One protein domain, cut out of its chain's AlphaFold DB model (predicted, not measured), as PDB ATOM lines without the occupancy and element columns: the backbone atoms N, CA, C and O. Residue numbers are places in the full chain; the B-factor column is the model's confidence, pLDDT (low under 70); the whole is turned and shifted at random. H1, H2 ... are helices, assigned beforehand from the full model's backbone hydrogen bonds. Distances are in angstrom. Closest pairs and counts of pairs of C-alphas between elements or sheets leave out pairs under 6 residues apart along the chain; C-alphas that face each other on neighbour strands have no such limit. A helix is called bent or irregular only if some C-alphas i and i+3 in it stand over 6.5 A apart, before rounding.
ATOM      1  N   THR A   4     -36.592  34.407  61.459       80.94
ATOM      2  CA  THR A   4     -37.975  34.652  61.007       80.94
ATOM      3  C   THR A   4     -38.733  33.341  60.818       80.94
ATOM      4  O   THR A   4     -39.888  33.224  61.231       80.94
ATOM      5  N   LEU A   5     -38.057  32.321  60.280       76.75
ATOM      6  CA  LEU A   5     -38.600  30.970  60.164       76.75
ATOM      7  C   LEU A   5     -38.818  30.341  61.549       76.75
ATOM      8  O   LEU A   5     -39.889  29.799  61.803       76.75
ATOM      9  N   PHE A   6     -37.860  30.490  62.467       78.81
ATOM     10  CA  PHE A   6     -37.962  29.980  63.838       78.81
ATOM     11  C   PHE A   6     -39.211  30.498  64.574       78.81
ATOM     12  O   PHE A   6     -40.012  29.714  65.085       78.81
ATOM     13  N   VAL A   7     -39.429  31.820  64.580       78.25
ATOM     14  CA  VAL A   7     -40.584  32.435  65.262       78.25
ATOM     15  C   VAL A   7     -41.906  32.022  64.612       78.25
ATOM     16  O   VAL A   7     -42.890  31.770  65.313       78.25
ATOM     17  N   LYS A   8     -41.940  31.925  63.278       83.06
ATOM     18  CA  LYS A   8     -43.121  31.464  62.539       83.06
ATOM     19  C   LYS A   8     -43.501  30.034  62.933       83.06
ATOM     20  O   LYS A   8     -44.672  29.771  63.204       83.06
ATOM     21  N   GLU A   9     -42.523  29.136  63.011       79.31
ATOM     22  CA  GLU A   9     -42.740  27.725  63.348       79.31
ATOM     23  C   GLU A   9     -43.137  27.502  64.807       79.31
ATOM     24  O   GLU A   9     -43.976  26.646  65.099       79.31
ATOM     25  N   LEU A  10     -42.594  28.289  65.739       77.62
ATOM     26  CA  LEU A  10     -43.069  28.294  67.124       77.62
ATOM     27  C   LEU A  10     -44.533  28.740  67.197       77.62
ATOM     28  O   LEU A  10     -45.373  28.008  67.728       77.62
ATOM     29  N   LYS A  11     -44.880  29.880  66.583       80.81
ATOM     30  CA  LYS A  11     -46.258  30.400  66.580       80.81
ATOM     31  C   LYS A  11     -47.247  29.439  65.927       80.81
ATOM     32  O   LYS A  11     -48.352  29.279  66.443       80.81
ATOM     33  N   SER A  12     -46.857  28.773  64.839       79.00
ATOM     34  CA  SER A  12     -47.730  27.830  64.132       79.00
ATOM     35  C   SER A  12     -48.160  26.641  64.995       79.00
ATOM     36  O   SER A  12     -49.191  26.036  64.719       79.00
ATOM     37  N   SER A  13     -47.386  26.291  66.020       76.44
ATOM     38  CA  SER A  13     -47.646  25.123  66.868       76.44
ATOM     39  C   SER A  13     -48.268  25.420  68.215       76.44
ATOM     40  O   SER A  13     -48.546  24.489  68.967       76.44
ATOM     41  N   ARG A  14     -48.477  26.702  68.526       80.69
ATOM     42  CA  ARG A  14     -48.895  27.132  69.861       80.69
ATOM     43  C   ARG A  14     -50.143  26.394  70.343       80.69
ATOM     44  O   ARG A  14     -50.209  26.027  71.502       80.69
ATOM     45  N   TRP A  15     -51.093  26.115  69.449       82.00
ATOM     46  CA  TRP A  15     -52.339  25.433  69.800       82.00
ATOM     47  C   TRP A  15     -52.136  23.966  70.166       82.00
ATOM     48  O   TRP A  15     -52.699  23.503  71.151       82.00
ATOM     49  N   LEU A  16     -51.287  23.258  69.418       83.69
ATOM     50  CA  LEU A  16     -50.937  21.875  69.728       83.69
ATOM     51  C   LEU A  16     -50.151  21.806  71.043       83.69
ATOM     52  O   LEU A  16     -50.447  20.966  71.887       83.69
ATOM     53  N   PHE A  17     -49.203  22.726  71.244       85.44
ATOM     54  CA  PHE A  17     -48.448  22.832  72.492       85.44
ATOM     55  C   PHE A  17     -49.372  23.085  73.693       85.44
ATOM     56  O   PHE A  17     -49.314  22.346  74.669       85.44
ATOM     57  N   ILE A  18     -50.288  24.056  73.588       88.19
ATOM     58  CA  ILE A  18     -51.281  24.361  74.631       88.19
ATOM     59  C   ILE A  18     -52.169  23.145  74.928       88.19
ATOM     60  O   ILE A  18     -52.402  22.842  76.094       88.19
ATOM     61  N   GLY A  19     -52.637  22.430  73.900       88.69
ATOM     62  CA  GLY A  19     -53.457  21.231  74.086       88.69
ATOM     63  C   GLY A  19     -52.737  20.145  74.890       88.69
ATOM     64  O   GLY A  19     -53.305  19.592  75.829       88.69
ATOM     65  N   ILE A  20     -51.463  19.890  74.582       87.12
ATOM     66  CA  ILE A  20     -50.656  18.912  75.325       87.12
ATOM     67  C   ILE A  20     -50.377  19.388  76.749       87.12
ATOM     68  O   ILE A  20     -50.497  18.600  77.684       87.12
ATOM     69  N   CYS A  21     -50.064  20.671  76.936       90.00
ATOM     70  CA  CYS A  21     -49.906  21.270  78.258       90.00
ATOM     71  C   CYS A  21     -51.157  21.088  79.127       90.00
ATOM     72  O   CYS A  21     -51.035  20.721  80.291       90.00
ATOM     73  N   LEU A  22     -52.352  21.286  78.566       91.31
ATOM     74  CA  LEU A  22     -53.613  21.132  79.292       91.31
ATOM     75  C   LEU A  22     -53.841  19.681  79.736       91.31
ATOM     76  O   LEU A  22     -54.172  19.434  80.897       91.31
ATOM     77  N   ILE A  23     -53.602  18.720  78.841       89.81
ATOM     78  CA  ILE A  23     -53.717  17.289  79.160       89.81
ATOM     79  C   ILE A  23     -52.692  16.895  80.231       89.81
ATOM     80  O   ILE A  23     -53.039  16.218  81.197       89.81
ATOM     81  N   LEU A  24     -51.447  17.364  80.112       88.69
ATOM     82  CA  LEU A  24     -50.406  17.128  81.113       88.69
ATOM     83  C   LEU A  24     -50.782  17.712  82.472       88.69
ATOM     84  O   LEU A  24     -50.598  17.040  83.481       88.69
ATOM     85  N   THR A  25     -51.350  18.916  82.521       91.12
ATOM     86  CA  THR A  25     -51.836  19.509  83.773       91.12
ATOM     87  C   THR A  25     -52.908  18.646  84.422       91.12
ATOM     88  O   THR A  25     -52.816  18.368  85.616       91.12
ATOM     89  N   MET A  26     -53.892  18.180  83.650       89.38
ATOM     90  CA  MET A  26     -54.924  17.272  84.152       89.38
ATOM     91  C   MET A  26     -54.303  15.990  84.729       89.38
ATOM     92  O   MET A  26     -54.607  15.604  85.852       89.38
ATOM     93  N   TYR A  27     -53.383  15.353  84.001       87.38
ATOM     94  CA  TYR A  27     -52.737  14.121  84.462       87.38
ATOM     95  C   TYR A  27     -51.873  14.327  85.707       87.38
ATOM     96  O   TYR A  27     -51.988  13.567  86.665       87.38
ATOM     97  N   VAL A  28     -51.018  15.353  85.706       87.81
ATOM     98  CA  VAL A  28     -50.119  15.662  86.826       87.81
ATOM     99  C   VAL A  28     -50.924  15.949  88.092       87.81
ATOM    100  O   VAL A  28     -50.608  15.400  89.143       87.81
ATOM    101  N   THR A  29     -51.991  16.745  87.988       88.56
ATOM    102  CA  THR A  29     -52.850  17.074  89.137       88.56
ATOM    103  C   THR A  29     -53.590  15.863  89.688       88.56
ATOM    104  O   THR A  29     -53.574  15.655  90.898       88.56
ATOM    105  N   ILE A  30     -54.179  15.027  88.829       86.56
ATOM    106  CA  ILE A  30     -54.884  13.813  89.263       86.56
ATOM    107  C   ILE A  30     -53.920  12.826  89.920       86.56
ATOM    108  O   ILE A  30     -54.217  12.310  90.994       86.56
ATOM    109  N   ILE A  31     -52.762  12.566  89.305       83.00
ATOM    110  CA  ILE A  31     -51.802  11.583  89.823       83.00
ATOM    111  C   ILE A  31     -51.232  12.053  91.156       83.00
ATOM    112  O   ILE A  31     -51.245  11.282  92.110       83.00
ATOM    113  N   ILE A  32     -50.794  13.313  91.255       85.44
ATOM    114  CA  ILE A  32     -50.332  13.870  92.533       85.44
ATOM    115  C   ILE A  32     -51.463  13.823  93.564       85.44
ATOM    116  O   ILE A  32     -51.226  13.393  94.684       85.44
ATOM    117  N   GLY A  33     -52.695  14.182  93.200       82.69
ATOM    118  CA  GLY A  33     -53.843  14.127  94.110       82.69
ATOM    119  C   GLY A  33     -54.216  12.717  94.577       82.69
ATOM    120  O   GLY A  33     -54.797  12.561  95.647       82.69
ATOM    121  N   MET A  34     -53.858  11.684  93.812       81.19
ATOM    122  CA  MET A  34     -54.052  10.281  94.183       81.19
ATOM    123  C   MET A  34     -53.040   9.804  95.238       81.19
ATOM    124  O   MET A  34     -53.192   8.717  95.800       81.19
ATOM    125  N   TYR A  35     -52.014  10.606  95.528       75.38
ATOM    126  CA  TYR A  35     -51.072  10.327  96.598       75.38
ATOM    127  C   TYR A  35     -51.788  10.284  97.950       75.38
ATOM    128  O   TYR A  35     -52.284  11.295  98.449       75.38
ATOM    129  N   ASN A  36     -51.823   9.100  98.562       70.25
ATOM    130  CA  ASN A  36     -52.383   8.907  99.891       70.25
ATOM    131  C   ASN A  36     -51.282   8.450 100.871       70.25
ATOM    132  O   ASN A  36     -50.777   7.328 100.731       70.25
ATOM    133  N   PRO A  37     -50.944   9.253 101.900       63.84
ATOM    134  CA  PRO A  37     -49.906   8.910 102.875       63.84
ATOM    135  C   PRO A  37     -50.226   7.639 103.686       63.84
ATOM    136  O   PRO A  37     -49.329   7.006 104.242       63.84
ATOM    137  N   THR A  38     -51.489   7.204 103.738       56.62
ATOM    138  CA  THR A  38     -51.899   5.964 104.414       56.62
ATOM    139  C   THR A  38     -51.491   4.705 103.635       56.62
ATOM    140  O   THR A  38     -51.065   3.728 104.250       56.62
ATOM    141  N   MET A  39     -51.524   4.731 102.296       54.75
ATOM    142  CA  MET A  39     -51.063   3.613 101.447       54.75
ATOM    143  C   MET A  39     -49.546   3.417 101.524       54.75
ATOM    144  O   MET A  39     -49.034   2.309 101.385       54.75
ATOM    145  N   MET A  40     -48.824   4.492 101.813       58.31
ATOM    146  CA  MET A  40     -47.378   4.496 101.939       58.31
ATOM    147  C   MET A  40     -46.877   3.796 103.207       58.31
ATOM    148  O   MET A  40     -45.878   3.084 103.161       58.31
ATOM    149  N   LYS A  41     -47.613   3.919 104.323       56.47
ATOM    150  CA  LYS A  41     -47.342   3.151 105.554       56.47
ATOM    151  C   LYS A  41     -47.526   1.645 105.345       56.47
ATOM    152  O   LYS A  41     -46.752   0.855 105.878       56.47
ATOM    153  N   MET A  42     -48.519   1.257 104.543       53.75
ATOM    154  CA  MET A  42     -48.726  -0.141 104.146       53.75
ATOM    155  C   MET A  42     -47.604  -0.611 103.212       53.75
ATOM    156  O   MET A  42     -47.077  -1.707 103.384       53.75
ATOM    157  N   MET A  43     -47.170   0.237 102.275       54.97
ATOM    158  CA  MET A  43     -46.019  -0.033 101.411       54.97
ATOM    159  C   MET A  43     -44.724  -0.246 102.206       54.97
ATOM    160  O   MET A  43     -43.975  -1.166 101.902       54.97
ATOM    161  N   ASP A  44     -44.479   0.531 103.259       61.50
ATOM    162  CA  ASP A  44     -43.291   0.397 104.114       61.50
ATOM    163  C   ASP A  44     -43.257  -0.950 104.867       61.50
ATOM    164  O   ASP A  44     -42.206  -1.579 105.025       61.50
ATOM    165  N   GLN A  45     -44.431  -1.468 105.258       60.28
ATOM    166  CA  GLN A  45     -44.555  -2.844 105.753       60.28
ATOM    167  C   GLN A  45     -44.297  -3.884 104.652       60.28
ATOM    168  O   GLN A  45     -43.613  -4.871 104.911       60.28
ATOM    169  N   PHE A  46     -44.771  -3.655 103.423       58.31
ATOM    170  CA  PHE A  46     -44.504  -4.529 102.272       58.31
ATOM    171  C   PHE A  46     -43.028  -4.529 101.827       58.31
ATOM    172  O   PHE A  46     -42.509  -5.561 101.404       58.31
ATOM    173  N   PHE A  47     -42.315  -3.408 101.965       59.06
ATOM    174  CA  PHE A  47     -40.871  -3.325 101.721       59.06
ATOM    175  C   PHE A  47     -40.081  -4.249 102.640       59.06
ATOM    176  O   PHE A  47     -39.162  -4.936 102.191       59.06
ATOM    177  N   LYS A  48     -40.442  -4.268 103.927       64.19
ATOM    178  CA  LYS A  48     -39.793  -5.134 104.916       64.19
ATOM    179  C   LYS A  48     -40.014  -6.610 104.620       64.19
ATOM    180  O   LYS A  48     -39.146  -7.418 104.937       64.19
ATOM    181  N   THR A  49     -41.151  -6.965 104.030       65.12
ATOM    182  CA  THR A  49     -41.498  -8.364 103.772       65.12
ATOM    183  C   THR A  49     -40.985  -8.871 102.425       65.12
ATOM    184  O   THR A  49     -40.646 -10.049 102.340       65.12
ATOM    185  N   MET A  50     -40.875  -8.032 101.383       64.25
ATOM    186  CA  MET A  50     -40.447  -8.465 100.038       64.25
ATOM    187  C   MET A  50     -39.583  -7.429  99.282       64.25
ATOM    188  O   MET A  50     -40.015  -6.850  98.279       64.25
ATOM    189  N   PRO A  51     -38.315  -7.235  99.685       60.69
ATOM    190  CA  PRO A  51     -37.421  -6.240  99.082       60.69
ATOM    191  C   PRO A  51     -37.006  -6.570  97.636       60.69
ATOM    192  O   PRO A  51     -36.843  -5.662  96.822       60.69
ATOM    193  N   GLY A  52     -36.873  -7.855  97.286       63.12
ATOM    194  CA  GLY A  52     -36.470  -8.285  95.938       63.12
ATOM    195  C   GLY A  52     -37.519  -7.993  94.859       63.12
ATOM    196  O   GLY A  52     -37.165  -7.586  93.755       63.12
ATOM    197  N   LEU A  53     -38.808  -8.127  95.195       54.31
ATOM    198  CA  LEU A  53     -39.916  -7.799  94.293       54.31
ATOM    199  C   LEU A  53     -39.966  -6.289  94.025       54.31
ATOM    200  O   LEU A  53     -40.128  -5.869  92.884       54.31
ATOM    201  N   MET A  54     -39.753  -5.478  95.066       55.00
ATOM    202  CA  MET A  54     -39.738  -4.014  94.976       55.00
ATOM    203  C   MET A  54     -38.546  -3.489  94.171       55.00
ATOM    204  O   MET A  54     -38.716  -2.624  93.313       55.00
ATOM    205  N   ALA A  55     -37.359  -4.066  94.360       58.50
ATOM    206  CA  ALA A  55     -36.198  -3.745  93.536       58.50
ATOM    207  C   ALA A  55     -36.423  -4.098  92.052       58.50
ATOM    208  O   ALA A  55     -36.015  -3.339  91.174       58.50
ATOM    209  N   ALA A  56     -37.117  -5.206  91.768       52.09
ATOM    210  CA  ALA A  56     -37.426  -5.644  90.407       52.09
ATOM    211  C   ALA A  56     -38.441  -4.737  89.683       52.09
ATOM    212  O   ALA A  56     -38.377  -4.612  88.463       52.09
ATOM    213  N   VAL A  57     -39.338  -4.069  90.417       46.00
ATOM    214  CA  VAL A  57     -40.275  -3.066  89.865       46.00
ATOM    215  C   VAL A  57     -39.739  -1.625  89.926       46.00
ATOM    216  O   VAL A  57     -40.457  -0.687  89.589       46.00
ATOM    217  N   GLY A  58     -38.478  -1.428  90.337       47.28
ATOM    218  CA  GLY A  58     -37.794  -0.126  90.312       47.28
ATOM    219  C   GLY A  58     -37.927   0.727  91.579       47.28
ATOM    220  O   GLY A  58     -37.500   1.882  91.590       47.28
ATOM    221  N   PHE A  59     -38.475   0.182  92.666       47.72
ATOM    222  CA  PHE A  59     -38.563   0.866  93.954       47.72
ATOM    223  C   PHE A  59     -37.225   0.797  94.716       47.72
ATOM    224  O   PHE A  59     -36.707  -0.284  95.000       47.72
ATOM    225  N   LYS A  60     -36.662   1.956  95.096       50.81
ATOM    226  CA  LYS A  60     -35.480   2.052  95.979       50.81
ATOM    227  C   LYS A  60     -35.908   2.207  97.443       50.81
ATOM    228  O   LYS A  60     -36.855   2.938  97.741       50.81
ATOM    229  N   ALA A  61     -35.213   1.516  98.350       39.59
ATOM    230  CA  ALA A  61     -35.462   1.578  99.791       39.59
ATOM    231  C   ALA A  61     -35.338   3.028 100.310       39.59
ATOM    232  O   ALA A  61     -34.374   3.716  99.977       39.59
ATOM    233  N   GLY A  62     -36.329   3.485 101.088       46.56
ATOM    234  CA  GLY A  62     -36.460   4.877 101.563       46.56
ATOM    235  C   GLY A  62     -37.476   5.745 100.798       46.56
ATOM    236  O   GLY A  62     -37.539   6.951 101.012       46.56
ATOM    237  N   SER A  63     -38.276   5.160  99.902       50.62
ATOM    238  CA  SER A  63     -39.225   5.857  99.013       50.62
ATOM    239  C   SER A  63     -40.616   6.099  99.617       50.62
ATOM    240  O   SER A  63     -41.614   6.144  98.899       50.62
ATOM    241  N   THR A  64     -40.695   6.356 100.922       55.16
ATOM    242  CA  THR A  64     -41.898   6.900 101.578       55.16
ATOM    243  C   THR A  64     -42.082   8.397 101.284       55.16
ATOM    244  O   THR A  64     -42.526   9.164 102.131       55.16
ATOM    245  N   SER A  65     -41.702   8.839 100.087       64.56
ATOM    246  CA  SER A  65     -41.775  10.234  99.672       64.56
ATOM    247  C   SER A  65     -42.580  10.361  98.392       64.56
ATOM    248  O   SER A  65     -42.526   9.496  97.509       64.56
ATOM    249  N   LEU A  66     -43.286  11.479  98.261       70.50
ATOM    250  CA  LEU A  66     -44.009  11.875  97.058       70.50
ATOM    251  C   LEU A  66     -43.170  11.747  95.780       70.50
ATOM    252  O   LEU A  66     -43.685  11.354  94.736       70.50
ATOM    253  N   LEU A  67     -41.860  11.987  95.866       70.56
ATOM    254  CA  LEU A  67     -40.942  11.840  94.739       70.56
ATOM    255  C   LEU A  67     -40.839  10.388  94.254       70.56
ATOM    256  O   LEU A  67     -40.890  10.150  93.049       70.56
ATOM    257  N   GLY A  68     -40.754   9.414  95.164       69.06
ATOM    258  CA  GLY A  68     -40.732   7.993  94.801       69.06
ATOM    259  C   GLY A  68     -42.006   7.567  94.071       69.06
ATOM    260  O   GLY A  68     -41.939   6.917  93.030       69.06
ATOM    261  N   PHE A  69     -43.163   8.022  94.556       75.12
ATOM    262  CA  PHE A  69     -44.445   7.794  93.888       75.12
ATOM    263  C   PHE A  69     -44.487   8.417  92.485       75.12
ATOM    264  O   PHE A  69     -44.919   7.765  91.532       75.12
ATOM    265  N   LEU A  70     -43.982   9.644  92.326       77.62
ATOM    266  CA  LEU A  70     -43.901  10.300  91.020       77.62
ATOM    267  C   LEU A  70     -42.999   9.532  90.059       77.62
ATOM    268  O   LEU A  70     -43.399   9.295  88.922       77.62
ATOM    269  N   VAL A  71     -41.816   9.097  90.500       72.75
ATOM    270  CA  VAL A  71     -40.892   8.310  89.669       72.75
ATOM    271  C   VAL A  71     -41.570   7.042  89.142       72.75
ATOM    272  O   VAL A  71     -41.508   6.768  87.945       72.75
ATOM    273  N   SER A  72     -42.278   6.309  90.001       68.69
ATOM    274  CA  SER A  72     -42.915   5.048  89.618       68.69
ATOM    275  C   SER A  72     -44.165   5.229  88.747       68.69
ATOM    276  O   SER A  72     -44.309   4.534  87.744       68.69
ATOM    277  N   TYR A  73     -45.068   6.156  89.090       70.75
ATOM    278  CA  TYR A  73     -46.367   6.296  88.406       70.75
ATOM    279  C   TYR A  73     -46.386   7.353  87.299       70.75
ATOM    280  O   TYR A  73     -47.039   7.166  86.273       70.75
ATOM    281  N   LEU A  74     -45.690   8.473  87.496       76.06
ATOM    282  CA  LEU A  74     -45.683   9.577  86.542       76.06
ATOM    283  C   LEU A  74     -44.577   9.381  85.493       76.06
ATOM    284  O   LEU A  74     -44.858   9.429  84.295       76.06
ATOM    285  N   TYR A  75     -43.342   9.097  85.925       72.94
ATOM    286  CA  TYR A  75     -42.180   8.947  85.032       72.94
ATOM    287  C   TYR A  75     -42.027   7.552  84.423       72.94
ATOM    288  O   TYR A  75     -41.359   7.422  83.400       72.94
ATOM    289  N   GLY A  76     -42.672   6.525  84.985       66.25
ATOM    290  CA  GLY A  76     -42.580   5.156  84.469       66.25
ATOM    291  C   GLY A  76     -43.155   4.962  83.060       66.25
ATOM    292  O   GLY A  76     -42.750   4.039  82.359       66.25
ATOM    293  N   PHE A  77     -44.089   5.815  82.618       65.56
ATOM    294  CA  PHE A  77     -44.725   5.660  81.303       65.56
ATOM    295  C   PHE A  77     -45.363   6.953  80.781       65.56
ATOM    296  O   PHE A  77     -45.078   7.413  79.673       65.56
ATOM    297  N   ILE A  78     -46.224   7.561  81.600       71.31
ATOM    298  CA  ILE A  78     -47.154   8.614  81.170       71.31
ATOM    299  C   ILE A  78     -46.401   9.875  80.746       71.31
ATOM    300  O   ILE A  78     -46.644  10.415  79.665       71.31
ATOM    301  N   LEU A  79     -45.448  10.324  81.563       72.19
ATOM    302  CA  LEU A  79     -44.703  11.552  81.302       72.19
ATOM    303  C   LEU A  79     -43.760  11.421  80.100       72.19
ATOM    304  O   LEU A  79     -43.458  12.426  79.476       72.19
ATOM    305  N   MET A  80     -43.357  10.205  79.715       73.62
ATOM    306  CA  MET A  80     -42.515   9.960  78.537       73.62
ATOM    307  C   MET A  80     -43.323   9.934  77.227       73.62
ATOM    308  O   MET A  80     -42.857  10.424  76.196       73.62
ATOM    309  N   ILE A  81     -44.559   9.426  77.259       78.31
ATOM    310  CA  ILE A  81     -45.406   9.290  76.064       78.31
ATOM    311  C   ILE A  81     -45.873  10.635  75.506       78.31
ATOM    312  O   ILE A  81     -45.864  10.828  74.290       78.31
ATOM    313  N   PHE A  82     -46.259  11.590  76.350       78.31
ATOM    314  CA  PHE A  82     -46.778  12.875  75.865       78.31
ATOM    315  C   PHE A  82     -45.734  13.720  75.107       78.31
ATOM    316  O   PHE A  82     -46.043  14.185  74.004       78.31
ATOM    317  N   PRO A  83     -44.490  13.886  75.601       75.44
ATOM    318  CA  PRO A  83     -43.397  14.474  74.830       75.44
ATOM    319  C   PRO A  83     -43.104  13.709  73.539       75.44
ATOM    320  O   PRO A  83     -42.842  14.330  72.512       75.44
ATOM    321  N   MET A  84     -43.202  12.376  73.549       80.94
ATOM    322  CA  MET A  84     -43.003  11.565  72.346       80.94
ATOM    323  C   MET A  84     -44.074  11.854  71.281       80.94
ATOM    324  O   MET A  84     -43.735  12.136  70.132       80.94
ATOM    325  N   ILE A  85     -45.356  11.875  71.663       82.56
ATOM    326  CA  ILE A  85     -46.475  12.232  70.773       82.56
ATOM    327  C   ILE A  85     -46.313  13.665  70.247       82.56
ATOM    328  O   ILE A  85     -46.571  13.930  69.069       82.56
ATOM    329  N   PHE A  86     -45.865  14.594  71.097       81.62
ATOM    330  CA  PHE A  86     -45.588  15.971  70.698       81.62
ATOM    331  C   PHE A  86     -44.509  16.051  69.615       81.62
ATOM    332  O   PHE A  86     -44.720  16.687  68.577       81.62
ATOM    333  N   ILE A  87     -43.371  15.387  69.838       80.69
ATOM    334  CA  ILE A  87     -42.251  15.354  68.893       80.69
ATOM    335  C   ILE A  87     -42.689  14.712  67.581       80.69
ATOM    336  O   ILE A  87     -42.370  15.247  66.525       80.69
ATOM    337  N   LEU A  88     -43.445  13.614  67.628       79.38
ATOM    338  CA  LEU A  88     -43.880  12.897  66.432       79.38
ATOM    339  C   LEU A  88     -44.786  13.779  65.562       79.38
ATOM    340  O   LEU A  88     -44.499  13.995  64.384       79.38
ATOM    341  N   ASN A  89     -45.798  14.418  66.157       77.00
ATOM    342  CA  ASN A  89     -46.661  15.361  65.439       77.00
ATOM    343  C   ASN A  89     -45.893  16.576  64.891       77.00
ATOM    344  O   ASN A  89     -46.162  17.047  63.782       77.00
ATOM    345  N   ARG A  90     -44.910  17.093  65.639       75.06
ATOM    346  CA  ARG A  90     -44.080  18.218  65.186       75.06
ATOM    347  C   ARG A  90     -43.118  17.811  64.071       75.06
ATOM    348  O   ARG A  90     -43.027  18.535  63.087       75.06
ATOM    349  N   ALA A  91     -42.452  16.666  64.161       71.69
ATOM    350  CA  ALA A  91     -41.510  16.189  63.148       71.69
ATOM    351  C   ALA A  91     -42.177  16.053  61.768       71.69
ATOM    352  O   ALA A  91     -41.637  16.544  60.772       71.69
ATOM    353  N   HIS A  92     -43.397  15.504  61.722       68.44
ATOM    354  CA  HIS A  92     -44.205  15.465  60.499       68.44
ATOM    355  C   HIS A  92     -44.516  16.879  59.966       68.44
ATOM    356  O   HIS A  92     -44.372  17.149  58.772       68.44
ATOM    357  N   GLY A  93     -44.877  17.820  60.842       63.53
ATOM    358  CA  GLY A  93     -45.214  19.193  60.454       63.53
ATOM    359  C   GLY A  93     -44.032  20.061  59.994       63.53
ATOM    360  O   GLY A  93     -44.233  20.933  59.149       63.53
ATOM    361  N   LEU A  94     -42.822  19.843  60.524       65.69
ATOM    362  CA  LEU A  94     -41.650  20.694  60.263       65.69
ATOM    363  C   LEU A  94     -40.890  20.335  58.977       65.69
ATOM    364  O   LEU A  94     -40.226  21.203  58.409       65.69
ATOM    365  N   VAL A  95     -40.962  19.081  58.519       63.62
ATOM    366  CA  VAL A  95     -40.198  18.615  57.345       63.62
ATOM    367  C   VAL A  95     -41.115  18.098  56.239       63.62
ATOM    368  O   VAL A  95     -41.030  18.597  55.117       63.62
ATOM    369  N   ALA A  96     -42.029  17.168  56.539       61.88
ATOM    370  CA  ALA A  96     -42.865  16.538  55.512       61.88
ATOM    371  C   ALA A  96     -43.822  17.548  54.857       61.88
ATOM    372  O   ALA A  96     -43.887  17.648  53.637       61.88
ATOM    373  N   ARG A  97     -44.436  18.435  55.653       67.69
ATOM    374  CA  ARG A  97     -45.373  19.458  55.151       67.69
ATOM    375  C   ARG A  97     -44.784  20.378  54.074       67.69
ATOM    376  O   ARG A  97     -45.510  20.800  53.173       67.69
ATOM    377  N   TYR A  98     -43.505  20.740  54.180       64.12
ATOM    378  CA  TYR A  98     -42.859  21.631  53.209       64.12
ATOM    379  C   TYR A  98     -42.564  20.931  51.885       64.12
ATOM    380  O   TYR A  98     -42.653  21.569  50.832       64.12
ATOM    381  N   VAL A  99     -42.252  19.635  51.953       65.38
ATOM    382  CA  VAL A  99     -42.020  18.765  50.799       65.38
ATOM    383  C   VAL A  99     -43.347  18.465  50.101       65.38
ATOM    384  O   VAL A  99     -43.470  18.748  48.912       65.38
ATOM    385  N   ASP A 100     -44.369  18.045  50.850       67.62
ATOM    386  CA  ASP A 100     -45.684  17.660  50.317       67.62
ATOM    387  C   ASP A 100     -46.421  18.827  49.641       67.62
ATOM    388  O   ASP A 100     -47.150  18.642  48.672       67.62
ATOM    389  N   ARG A 101     -46.232  20.061  50.132       67.75
ATOM    390  CA  ARG A 101     -46.887  21.264  49.582       67.75
ATOM    391  C   ARG A 101     -46.095  21.965  48.474       67.75
ATOM    392  O   ARG A 101     -46.494  23.051  48.064       67.75
ATOM    393  N   GLY A 102     -44.921  21.468  48.075       63.44
ATOM    394  CA  GLY A 102     -44.026  22.139  47.110       63.44
ATOM    395  C   GLY A 102     -43.404  23.466  47.597       63.44
ATOM    396  O   GLY A 102     -42.483  24.003  46.984       63.44
ATOM    397  N   SER A 103     -43.845  23.982  48.747       65.81
ATOM    398  CA  SER A 103     -43.368  25.224  49.374       65.81
ATOM    399  C   SER A 103     -41.898  25.196  49.820       65.81
ATOM    400  O   SER A 103     -41.325  26.248  50.106       65.81
ATOM    401  N   MET A 104     -41.254  24.023  49.822       67.94
ATOM    402  CA  MET A 104     -39.805  23.898  49.999       67.94
ATOM    403  C   MET A 104     -39.033  24.693  48.936       67.94
ATOM    404  O   MET A 104     -37.991  25.268  49.241       67.94
ATOM    405  N   VAL A 105     -39.565  24.795  47.713       62.44
ATOM    406  CA  VAL A 105     -38.962  25.592  46.634       62.44
ATOM    407  C   VAL A 105     -38.929  27.074  47.016       62.44
ATOM    408  O   VAL A 105     -37.887  27.709  46.893       62.44
ATOM    409  N   VAL A 106     -40.013  27.599  47.599       63.72
ATOM    410  CA  VAL A 106     -40.117  28.996  48.069       63.72
ATOM    411  C   VAL A 106     -39.157  29.288  49.231       63.72
ATOM    412  O   VAL A 106     -38.624  30.389  49.348       63.72
ATOM    413  N   LEU A 107     -38.891  28.304  50.095       62.16
ATOM    414  CA  LEU A 107     -37.901  28.451  51.167       62.16
ATOM    415  C   LEU A 107     -36.457  28.467  50.645       62.16
ATOM    416  O   LEU A 107     -35.601  29.126  51.237       62.16
ATOM    417  N   LEU A 108     -36.189  27.743  49.557       62.88
ATOM    418  CA  LEU A 108     -34.855  27.602  48.974       62.88
ATOM    419  C   LEU A 108     -34.482  28.750  48.033       62.88
ATOM    420  O   LEU A 108     -33.304  29.092  47.952       62.88
ATOM    421  N   THR A 109     -35.458  29.389  47.383       65.31
ATOM    422  CA  THR A 109     -35.224  30.575  46.541       65.31
ATOM    423  C   THR A 109     -34.808  31.808  47.353       65.31
ATOM    424  O   THR A 109     -34.137  32.693  46.831       65.31
ATOM    425  N   GLY A 110     -35.105  31.852  48.656       62.34
ATOM    426  CA  GLY A 110     -34.743  32.948  49.565       62.34
ATOM    427  C   GLY A 110     -33.284  32.976  50.057       62.34
ATOM    428  O   GLY A 110     -33.060  33.355  51.203       62.34
ATOM    429  N   HIS A 111     -32.295  32.541  49.263       61.03
ATOM    430  CA  HIS A 111     -30.868  32.440  49.652       61.03
ATOM    431  C   HIS A 111     -30.584  31.576  50.906       61.03
ATOM    432  O   HIS A 111     -29.531  31.683  51.547       61.03
ATOM    433  N   ASN A 112     -31.495  30.669  51.272       65.00
ATOM    434  CA  ASN A 112     -31.316  29.778  52.415       65.00
ATOM    435  C   ASN A 112     -30.829  28.402  51.955       65.00
ATOM    436  O   ASN A 112     -31.560  27.642  51.327       65.00
ATOM    437  N   LYS A 113     -29.592  28.038  52.321       70.62
ATOM    438  CA  LYS A 113     -29.083  26.671  52.125       70.62
ATOM    439  C   LYS A 113     -29.991  25.666  52.854       70.62
ATOM    440  O   LYS A 113     -30.389  25.931  53.990       70.62
ATOM    441  N   ARG A 114     -30.241  24.489  52.260       73.94
ATOM    442  CA  ARG A 114     -31.031  23.382  52.859       73.94
ATOM    443  C   ARG A 114     -30.626  23.096  54.311       73.94
ATOM    444  O   ARG A 114     -31.481  22.974  55.183       73.94
ATOM    445  N   THR A 115     -29.325  23.116  54.592       74.56
ATOM    446  CA  THR A 115     -28.755  22.929  55.934       74.56
ATOM    447  C   THR A 115     -29.232  23.977  56.944       74.56
ATOM    448  O   THR A 115     -29.529  23.635  58.083       74.56
ATOM    449  N   LYS A 116     -29.363  25.254  56.550       77.06
ATOM    450  CA  LYS A 116     -29.859  26.316  57.445       77.06
ATOM    451  C   LYS A 116     -31.333  26.113  57.801       77.06
ATOM    452  O   LYS A 116     -31.713  26.410  58.932       77.06
ATOM    453  N   VAL A 117     -32.146  25.619  56.863       76.75
ATOM    454  CA  VAL A 117     -33.566  25.312  57.101       76.75
ATOM    455  C   VAL A 117     -33.684  24.151  58.084       76.75
ATOM    456  O   VAL A 117     -34.310  24.313  59.126       76.75
ATOM    457  N   ILE A 118     -32.995  23.036  57.821       77.94
ATOM    458  CA  ILE A 118     -33.007  21.848  58.690       77.94
ATOM    459  C   ILE A 118     -32.510  22.183  60.103       77.94
ATOM    460  O   ILE A 118     -33.178  21.846  61.074       77.94
ATOM    461  N   LEU A 119     -31.399  22.921  60.236       80.38
ATOM    462  CA  LEU A 119     -30.896  23.358  61.547       80.38
ATOM    463  C   LEU A 119     -31.906  24.225  62.304       80.38
ATOM    464  O   LEU A 119     -32.036  24.104  63.518       80.38
ATOM    465  N   THR A 120     -32.637  25.091  61.597       82.25
ATOM    466  CA  THR A 120     -33.676  25.918  62.223       82.25
ATOM    467  C   THR A 120     -34.842  25.049  62.700       82.25
ATOM    468  O   THR A 120     -35.314  25.248  63.813       82.25
ATOM    469  N   GLN A 121     -35.260  24.050  61.916       80.31
ATOM    470  CA  GLN A 121     -36.321  23.117  62.308       80.31
ATOM    471  C   GLN A 121     -35.917  22.255  63.521       80.31
ATOM    472  O   GLN A 121     -36.699  22.114  64.459       80.31
ATOM    473  N   ILE A 122     -34.675  21.759  63.570       82.56
ATOM    474  CA  ILE A 122     -34.136  21.047  64.744       82.56
ATOM    475  C   ILE A 122     -34.144  21.956  65.980       82.56
ATOM    476  O   ILE A 122     -34.593  21.543  67.048       82.56
ATOM    477  N   ALA A 123     -33.710  23.212  65.842       85.12
ATOM    478  CA  ALA A 123     -33.726  24.167  66.947       85.12
ATOM    479  C   ALA A 123     -35.153  24.459  67.449       85.12
ATOM    480  O   ALA A 123     -35.372  24.583  68.655       85.12
ATOM    481  N   VAL A 124     -36.144  24.540  66.552       83.38
ATOM    482  CA  VAL A 124     -37.559  24.683  66.934       83.38
ATOM    483  C   VAL A 124     -38.044  23.457  67.709       83.38
ATOM    484  O   VAL A 124     -38.728  23.620  68.720       83.38
ATOM    485  N   LEU A 125     -37.689  22.242  67.281       83.81
ATOM    486  CA  LEU A 125     -38.049  21.012  67.999       83.81
ATOM    487  C   LEU A 125     -37.450  20.991  69.406       83.81
ATOM    488  O   LEU A 125     -38.190  20.819  70.371       83.81
ATOM    489  N   LEU A 126     -36.141  21.229  69.522       87.06
ATOM    490  CA  LEU A 126     -35.434  21.214  70.805       87.06
ATOM    491  C   LEU A 126     -35.960  22.284  71.763       87.06
ATOM    492  O   LEU A 126     -36.230  21.986  72.921       87.06
ATOM    493  N   SER A 127     -36.167  23.515  71.284       87.00
ATOM    494  CA  SER A 127     -36.723  24.593  72.115       87.00
ATOM    495  C   SER A 127     -38.159  24.310  72.560       87.00
ATOM    496  O   SER A 127     -38.506  24.580  73.707       87.00
ATOM    497  N   SER A 128     -38.983  23.717  71.689       85.06
ATOM    498  CA  SER A 128     -40.352  23.328  72.046       85.06
ATOM    499  C   SER A 128     -40.367  22.196  73.080       85.06
ATOM    500  O   SER A 128     -41.174  22.224  74.005       85.06
ATOM    501  N   LEU A 129     -39.471  21.214  72.940       87.00
ATOM    502  CA  LEU A 129     -39.328  20.105  73.883       87.00
ATOM    503  C   LEU A 129     -38.840  20.594  75.251       87.00
ATOM    504  O   LEU A 129     -39.422  20.250  76.274       87.00
ATOM    505  N   PHE A 130     -37.819  21.451  75.265       89.94
ATOM    506  CA  PHE A 130     -37.324  22.070  76.490       89.94
ATOM    507  C   PHE A 130     -38.422  22.880  77.193       89.94
ATOM    508  O   PHE A 130     -38.634  22.725  78.393       89.94
ATOM    509  N   GLY A 131     -39.187  23.680  76.442       89.50
ATOM    510  CA  GLY A 131     -40.333  24.415  76.982       89.50
ATOM    511  C   GLY A 131     -41.396  23.503  77.603       89.50
ATOM    512  O   GLY A 131     -41.976  23.853  78.630       89.50
ATOM    513  N   LEU A 132     -41.618  22.318  77.026       88.19
ATOM    514  CA  LEU A 132     -42.533  21.320  77.580       88.19
ATOM    515  C   LEU A 132     -42.027  20.769  78.923       88.19
ATOM    516  O   LEU A 132     -42.801  20.703  79.873       88.19
ATOM    517  N   PHE A 133     -40.738  20.432  79.032       88.56
ATOM    518  CA  PHE A 133     -40.142  19.966  80.291       88.56
ATOM    519  C   PHE A 133     -40.186  21.032  81.390       88.56
ATOM    520  O   PHE A 133     -40.563  20.733  82.525       88.56
ATOM    521  N   VAL A 134     -39.889  22.290  81.050       91.31
ATOM    522  CA  VAL A 134     -40.028  23.424  81.980       91.31
ATOM    523  C   VAL A 134     -41.471  23.548  82.468       91.31
ATOM    524  O   VAL A 134     -41.705  23.680  83.669       91.31
ATOM    525  N   TYR A 135     -42.446  23.461  81.559       91.56
ATOM    526  CA  TYR A 135     -43.863  23.520  81.911       91.56
ATOM    527  C   TYR A 135     -44.276  22.381  82.850       91.56
ATOM    528  O   TYR A 135     -44.911  22.631  83.874       91.56
ATOM    529  N   VAL A 136     -43.887  21.143  82.533       89.12
ATOM    530  CA  VAL A 136     -44.195  19.956  83.347       89.12
ATOM    531  C   VAL A 136     -43.587  20.073  84.744       89.12
ATOM    532  O   VAL A 136     -44.281  19.852  85.734       89.12
ATOM    533  N   THR A 137     -42.329  20.500  84.838       89.06
ATOM    534  CA  THR A 137     -41.656  20.722  86.125       89.06
ATOM    535  C   THR A 137     -42.381  21.788  86.948       89.06
ATOM    536  O   THR A 137     -42.594  21.621  88.148       89.06
ATOM    537  N   MET A 138     -42.806  22.879  86.302       91.62
ATOM    538  CA  MET A 138     -43.512  23.970  86.969       91.62
ATOM    539  C   MET A 138     -44.881  23.524  87.493       91.62
ATOM    540  O   MET A 138     -45.186  23.770  88.659       91.62
ATOM    541  N   ILE A 139     -45.686  22.822  86.687       92.00
ATOM    542  CA  ILE A 139     -47.009  22.367  87.132       92.00
ATOM    543  C   ILE A 139     -46.916  21.285  88.213       92.00
ATOM    544  O   ILE A 139     -47.715  21.306  89.149       92.00
ATOM    545  N   GLN A 140     -45.923  20.390  88.146       88.44
ATOM    546  CA  GLN A 140     -45.634  19.445  89.227       88.44
ATOM    547  C   GLN A 140     -45.325  20.190  90.519       88.44
ATOM    548  O   GLN A 140     -46.004  19.980  91.518       88.44
ATOM    549  N   TYR A 141     -44.357  21.107  90.488       88.81
ATOM    550  CA  TYR A 141     -43.966  21.865  91.669       88.81
ATOM    551  C   TYR A 141     -45.141  22.648  92.268       88.81
ATOM    552  O   TYR A 141     -45.358  22.590  93.476       88.81
ATOM    553  N   LEU A 142     -45.939  23.332  91.439       91.25
ATOM    554  CA  LEU A 142     -47.125  24.055  91.902       91.25
ATOM    555  C   LEU A 142     -48.157  23.121  92.535       91.25
ATOM    556  O   LEU A 142     -48.662  23.416  93.614       91.25
ATOM    557  N   THR A 143     -48.448  21.988  91.897       88.88
ATOM    558  CA  THR A 143     -49.431  21.021  92.404       88.88
ATOM    559  C   THR A 143     -48.979  20.431  93.737       88.88
ATOM    560  O   THR A 143     -49.754  20.406  94.691       88.88
ATOM    561  N   ILE A 144     -47.712  20.022  93.838       86.88
ATOM    562  CA  ILE A 144     -47.127  19.514  95.082       86.88
ATOM    563  C   ILE A 144     -47.167  20.590  96.161       86.88
ATOM    564  O   ILE A 144     -47.580  20.319  97.278       86.88
ATOM    565  N   ARG A 145     -46.804  21.833  95.837       87.19
ATOM    566  CA  ARG A 145     -46.823  22.935  96.801       87.19
ATOM    567  C   ARG A 145     -48.226  23.236  97.335       87.19
ATOM    568  O   ARG A 145     -48.346  23.639  98.487       87.19
ATOM    569  N   VAL A 146     -49.265  23.055  96.518       88.44
ATOM    570  CA  VAL A 146     -50.666  23.261  96.921       88.44
ATOM    571  C   VAL A 146     -51.199  22.080  97.736       88.44
ATOM    572  O   VAL A 146     -51.842  22.299  98.757       88.44
ATOM    573  N   MET A 147     -50.950  20.843  97.300       84.31
ATOM    574  CA  MET A 147     -51.542  19.640  97.906       84.31
ATOM    575  C   MET A 147     -50.710  19.070  99.066       84.31
ATOM    576  O   MET A 147     -51.270  18.552 100.027       84.31
ATOM    577  N   PHE A 148     -49.383  19.192  98.997       82.00
ATOM    578  CA  PHE A 148     -48.404  18.619  99.929       82.00
ATOM    579  C   PHE A 148     -47.269  19.621 100.225       82.00
ATOM    580  O   PHE A 148     -46.107  19.380  99.882       82.00
ATOM    581  N   PRO A 149     -47.567  20.771 100.861       78.75
ATOM    582  CA  PRO A 149     -46.613  21.873 101.034       78.75
ATOM    583  C   PRO A 149     -45.334  21.481 101.788       78.75
ATOM    584  O   PRO A 149     -44.278  22.056 101.540       78.75
ATOM    585  N   THR A 150     -45.408  20.495 102.683       74.06
ATOM    586  CA  THR A 150     -44.268  19.984 103.461       74.06
ATOM    587  C   THR A 150     -43.319  19.096 102.654       74.06
ATOM    588  O   THR A 150     -42.192  18.883 103.085       74.06
ATOM    589  N   GLU A 151     -43.753  18.583 101.498       69.81
ATOM    590  CA  GLU A 151     -42.976  17.683 100.629       69.81
ATOM    591  C   GLU A 151     -42.482  18.378  99.342       69.81
ATOM    592  O   GLU A 151     -41.923  17.741  98.447       69.81
ATOM    593  N   ALA A 152     -42.677  19.696  99.226       74.12
ATOM    594  CA  ALA A 152     -42.336  20.474  98.038       74.12
ATOM    595  C   ALA A 152     -40.823  20.742  97.911       74.12
ATOM    596  O   ALA A 152     -40.348  21.841  98.199       74.12
ATOM    597  N   ASP A 153     -40.067  19.756  97.422       77.38
ATOM    598  CA  ASP A 153     -38.637  19.895  97.119       77.38
ATOM    599  C   ASP A 153     -38.376  20.186  95.630       77.38
ATOM    600  O   ASP A 153     -38.388  19.307  94.764       77.38
ATOM    601  N   LEU A 154     -38.085  21.453  95.340       75.31
ATOM    602  CA  LEU A 154     -37.783  21.933  93.993       75.31
ATOM    603  C   LEU A 154     -36.443  21.409  93.455       75.31
ATOM    604  O   LEU A 154     -36.321  21.183  92.252       75.31
ATOM    605  N   VAL A 155     -35.440  21.193  94.313       73.94
ATOM    606  CA  VAL A 155     -34.105  20.750  93.873       73.94
ATOM    607  C   VAL A 155     -34.172  19.319  93.359       73.94
ATOM    608  O   VAL A 155     -33.603  19.003  92.312       73.94
ATOM    609  N   SER A 156     -34.898  18.459  94.067       73.06
ATOM    610  CA  SER A 156     -35.050  17.066  93.658       73.06
ATOM    611  C   SER A 156     -35.956  16.914  92.431       73.06
ATOM    612  O   SER A 156     -35.663  16.088  91.569       73.06
ATOM    613  N   LEU A 157     -36.985  17.759  92.273       78.69
ATOM    614  CA  LEU A 157     -37.783  17.813  91.038       78.69
ATOM    615  C   LEU A 157     -36.973  18.283  89.826       78.69
ATOM    616  O   LEU A 157     -37.161  17.757  88.732       78.69
ATOM    617  N   LEU A 158     -36.071  19.254  89.996       77.19
ATOM    618  CA  LEU A 158     -35.210  19.709  88.903       77.19
ATOM    619  C   LEU A 158     -34.266  18.601  88.438       77.19
ATOM    620  O   LEU A 158     -34.217  18.344  87.243       77.19
ATOM    621  N   LYS A 159     -33.605  17.896  89.366       76.06
ATOM    622  CA  LYS A 159     -32.742  16.738  89.047       76.06
ATOM    623  C   LYS A 159     -33.480  15.596  88.348       76.06
ATOM    624  O   LYS A 159     -32.853  14.753  87.719       76.06
ATOM    625  N   LEU A 160     -34.794  15.512  88.540       75.94
ATOM    626  CA  LEU A 160     -35.620  14.478  87.929       75.94
ATOM    627  C   LEU A 160     -36.046  14.841  86.499       75.94
ATOM    628  O   LEU A 160     -36.265  13.951  85.683       75.94
ATOM    629  N   ASN A 161     -36.184  16.135  86.201       80.25
ATOM    630  CA  ASN A 161     -36.681  16.628  84.915       80.25
ATOM    631  C   ASN A 161     -35.583  17.120  83.953       80.25
ATOM    632  O   ASN A 161     -35.858  17.217  82.756       80.25
ATOM    633  N   PHE A 162     -34.384  17.442  84.454       79.62
ATOM    634  CA  PHE A 162     -33.246  17.985  83.699       79.62
ATOM    635  C   PHE A 162     -31.951  17.252  84.046       79.62
ATOM    636  O   PHE A 162     -31.169  17.011  83.100       79.62
TER     637      PHE A 162
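Overview. This is residues 4 to 162 of the 162 residues of an uncharacterized protein of Globicatella sanguinis (UniProt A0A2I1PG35). This model is a long rod of three helices or arms side by side, H2, H5b and H7, in an up-and-down bundle where each runs against the one before it. H7 runs along both others, while H2 and H5b overlap only in part; H3 and H4, touching no helix, make a loop at one end of the rod, H6 lies in the turn between H5b and H7 at the other, H1 packs at a slant on H7, and H8 folds back along H7. The printed part has 159 residues with eight named helices, H1 to H8 in order along the chain, and no named strand: the class is all helix. It is loose, with a radius of gyration of the C-alphas of 20.7 A, and spans 69 by 33 by 23 A.

Along the chain. H1 covers residues 4 to 12 and begins at C-alpha 4, (-37.975, 34.652, 61.007). H2, residues 14 to 33, is 28.0 A long from first to last C-alpha. H3 is residues 37 to 49, 19.2 A long, and H4 is residues 51 to 56. H5, residues 66 to 100, was assigned as one helix by its hydrogen bonds but is bent: C-alphas 76 and 79 are 7.4 A apart. Its arms are H5a, residues 66 to 76, 14.3 A long, and H5b, residues 79 to 100, 31.6 A long, with a kink of 25 degrees near residue 94. H6 is residues 104 to 109. H7, residues 114 to 147, measures 49.6 A and ends at C-alpha 147, (-51.542, 19.640, 97.906). H8, residues 154 to 161, ends at C-alpha 161, (-36.681, 16.628, 84.915).

Arrangement. H7 is the hub. With residues 132 to 147 alone it touches H2, at a shallow tilt of 30 degrees, the same way; the closest C-alphas are those of Thr 29 and Thr 143, 6.2 A apart. With residues 118 to 132 alone it touches H5b, at a shallow tilt of 25 degrees, opposite ways, closest at the C-alphas of Leu 94 and Gln 121, 6.2 A. H2 and H5b touch at a shallow tilt of 9 degrees, opposite ways, through residues 17 to 24 and 79 to 86 alone; their closest C-alphas, of Ile 20 and Phe 82, are 7.2 A apart. H1 touches H7 at a steep tilt of 43 degrees, with the C-alphas of Phe 6 and Thr 120 closest at 6.1 A. H7 and H8 form a helical hairpin, opposite ways at 41 degrees, with the C-alphas of Thr 137 and Asn 161 closest at 6.6 A. H5a touches H2, closest at the C-alphas of Leu 74 and Ile 31, 7.2 A. H5a and H7 are apart, but only just, closest at 8.5 A. H3 and H4 are close but not clearly touching, about perpendicular at 76 degrees, with the C-alphas of Phe 47 and Met 54 closest at 6.9 A. Every O i to N i+4 pair is within hydrogen-bond range in H1, H2, H4, H6, H7 and H8; the counts are 7 of 9 in H3, 5 of 7 in H5a and 14 of 18 in H5b.

Size, cuts and confidence. The two C-alphas farthest apart, those of Thr 49 and Thr 109, are 69.5 A apart. The printed part has no cut and ends at residue 162, the chain's last. No link is long; those from H4 to H5 and from H7 to H8 are short, and the others are tight. The mean pLDDT of the printed part is 74.2, with 55 residues under 70, among them residues 37 to 65 and 92 to 112.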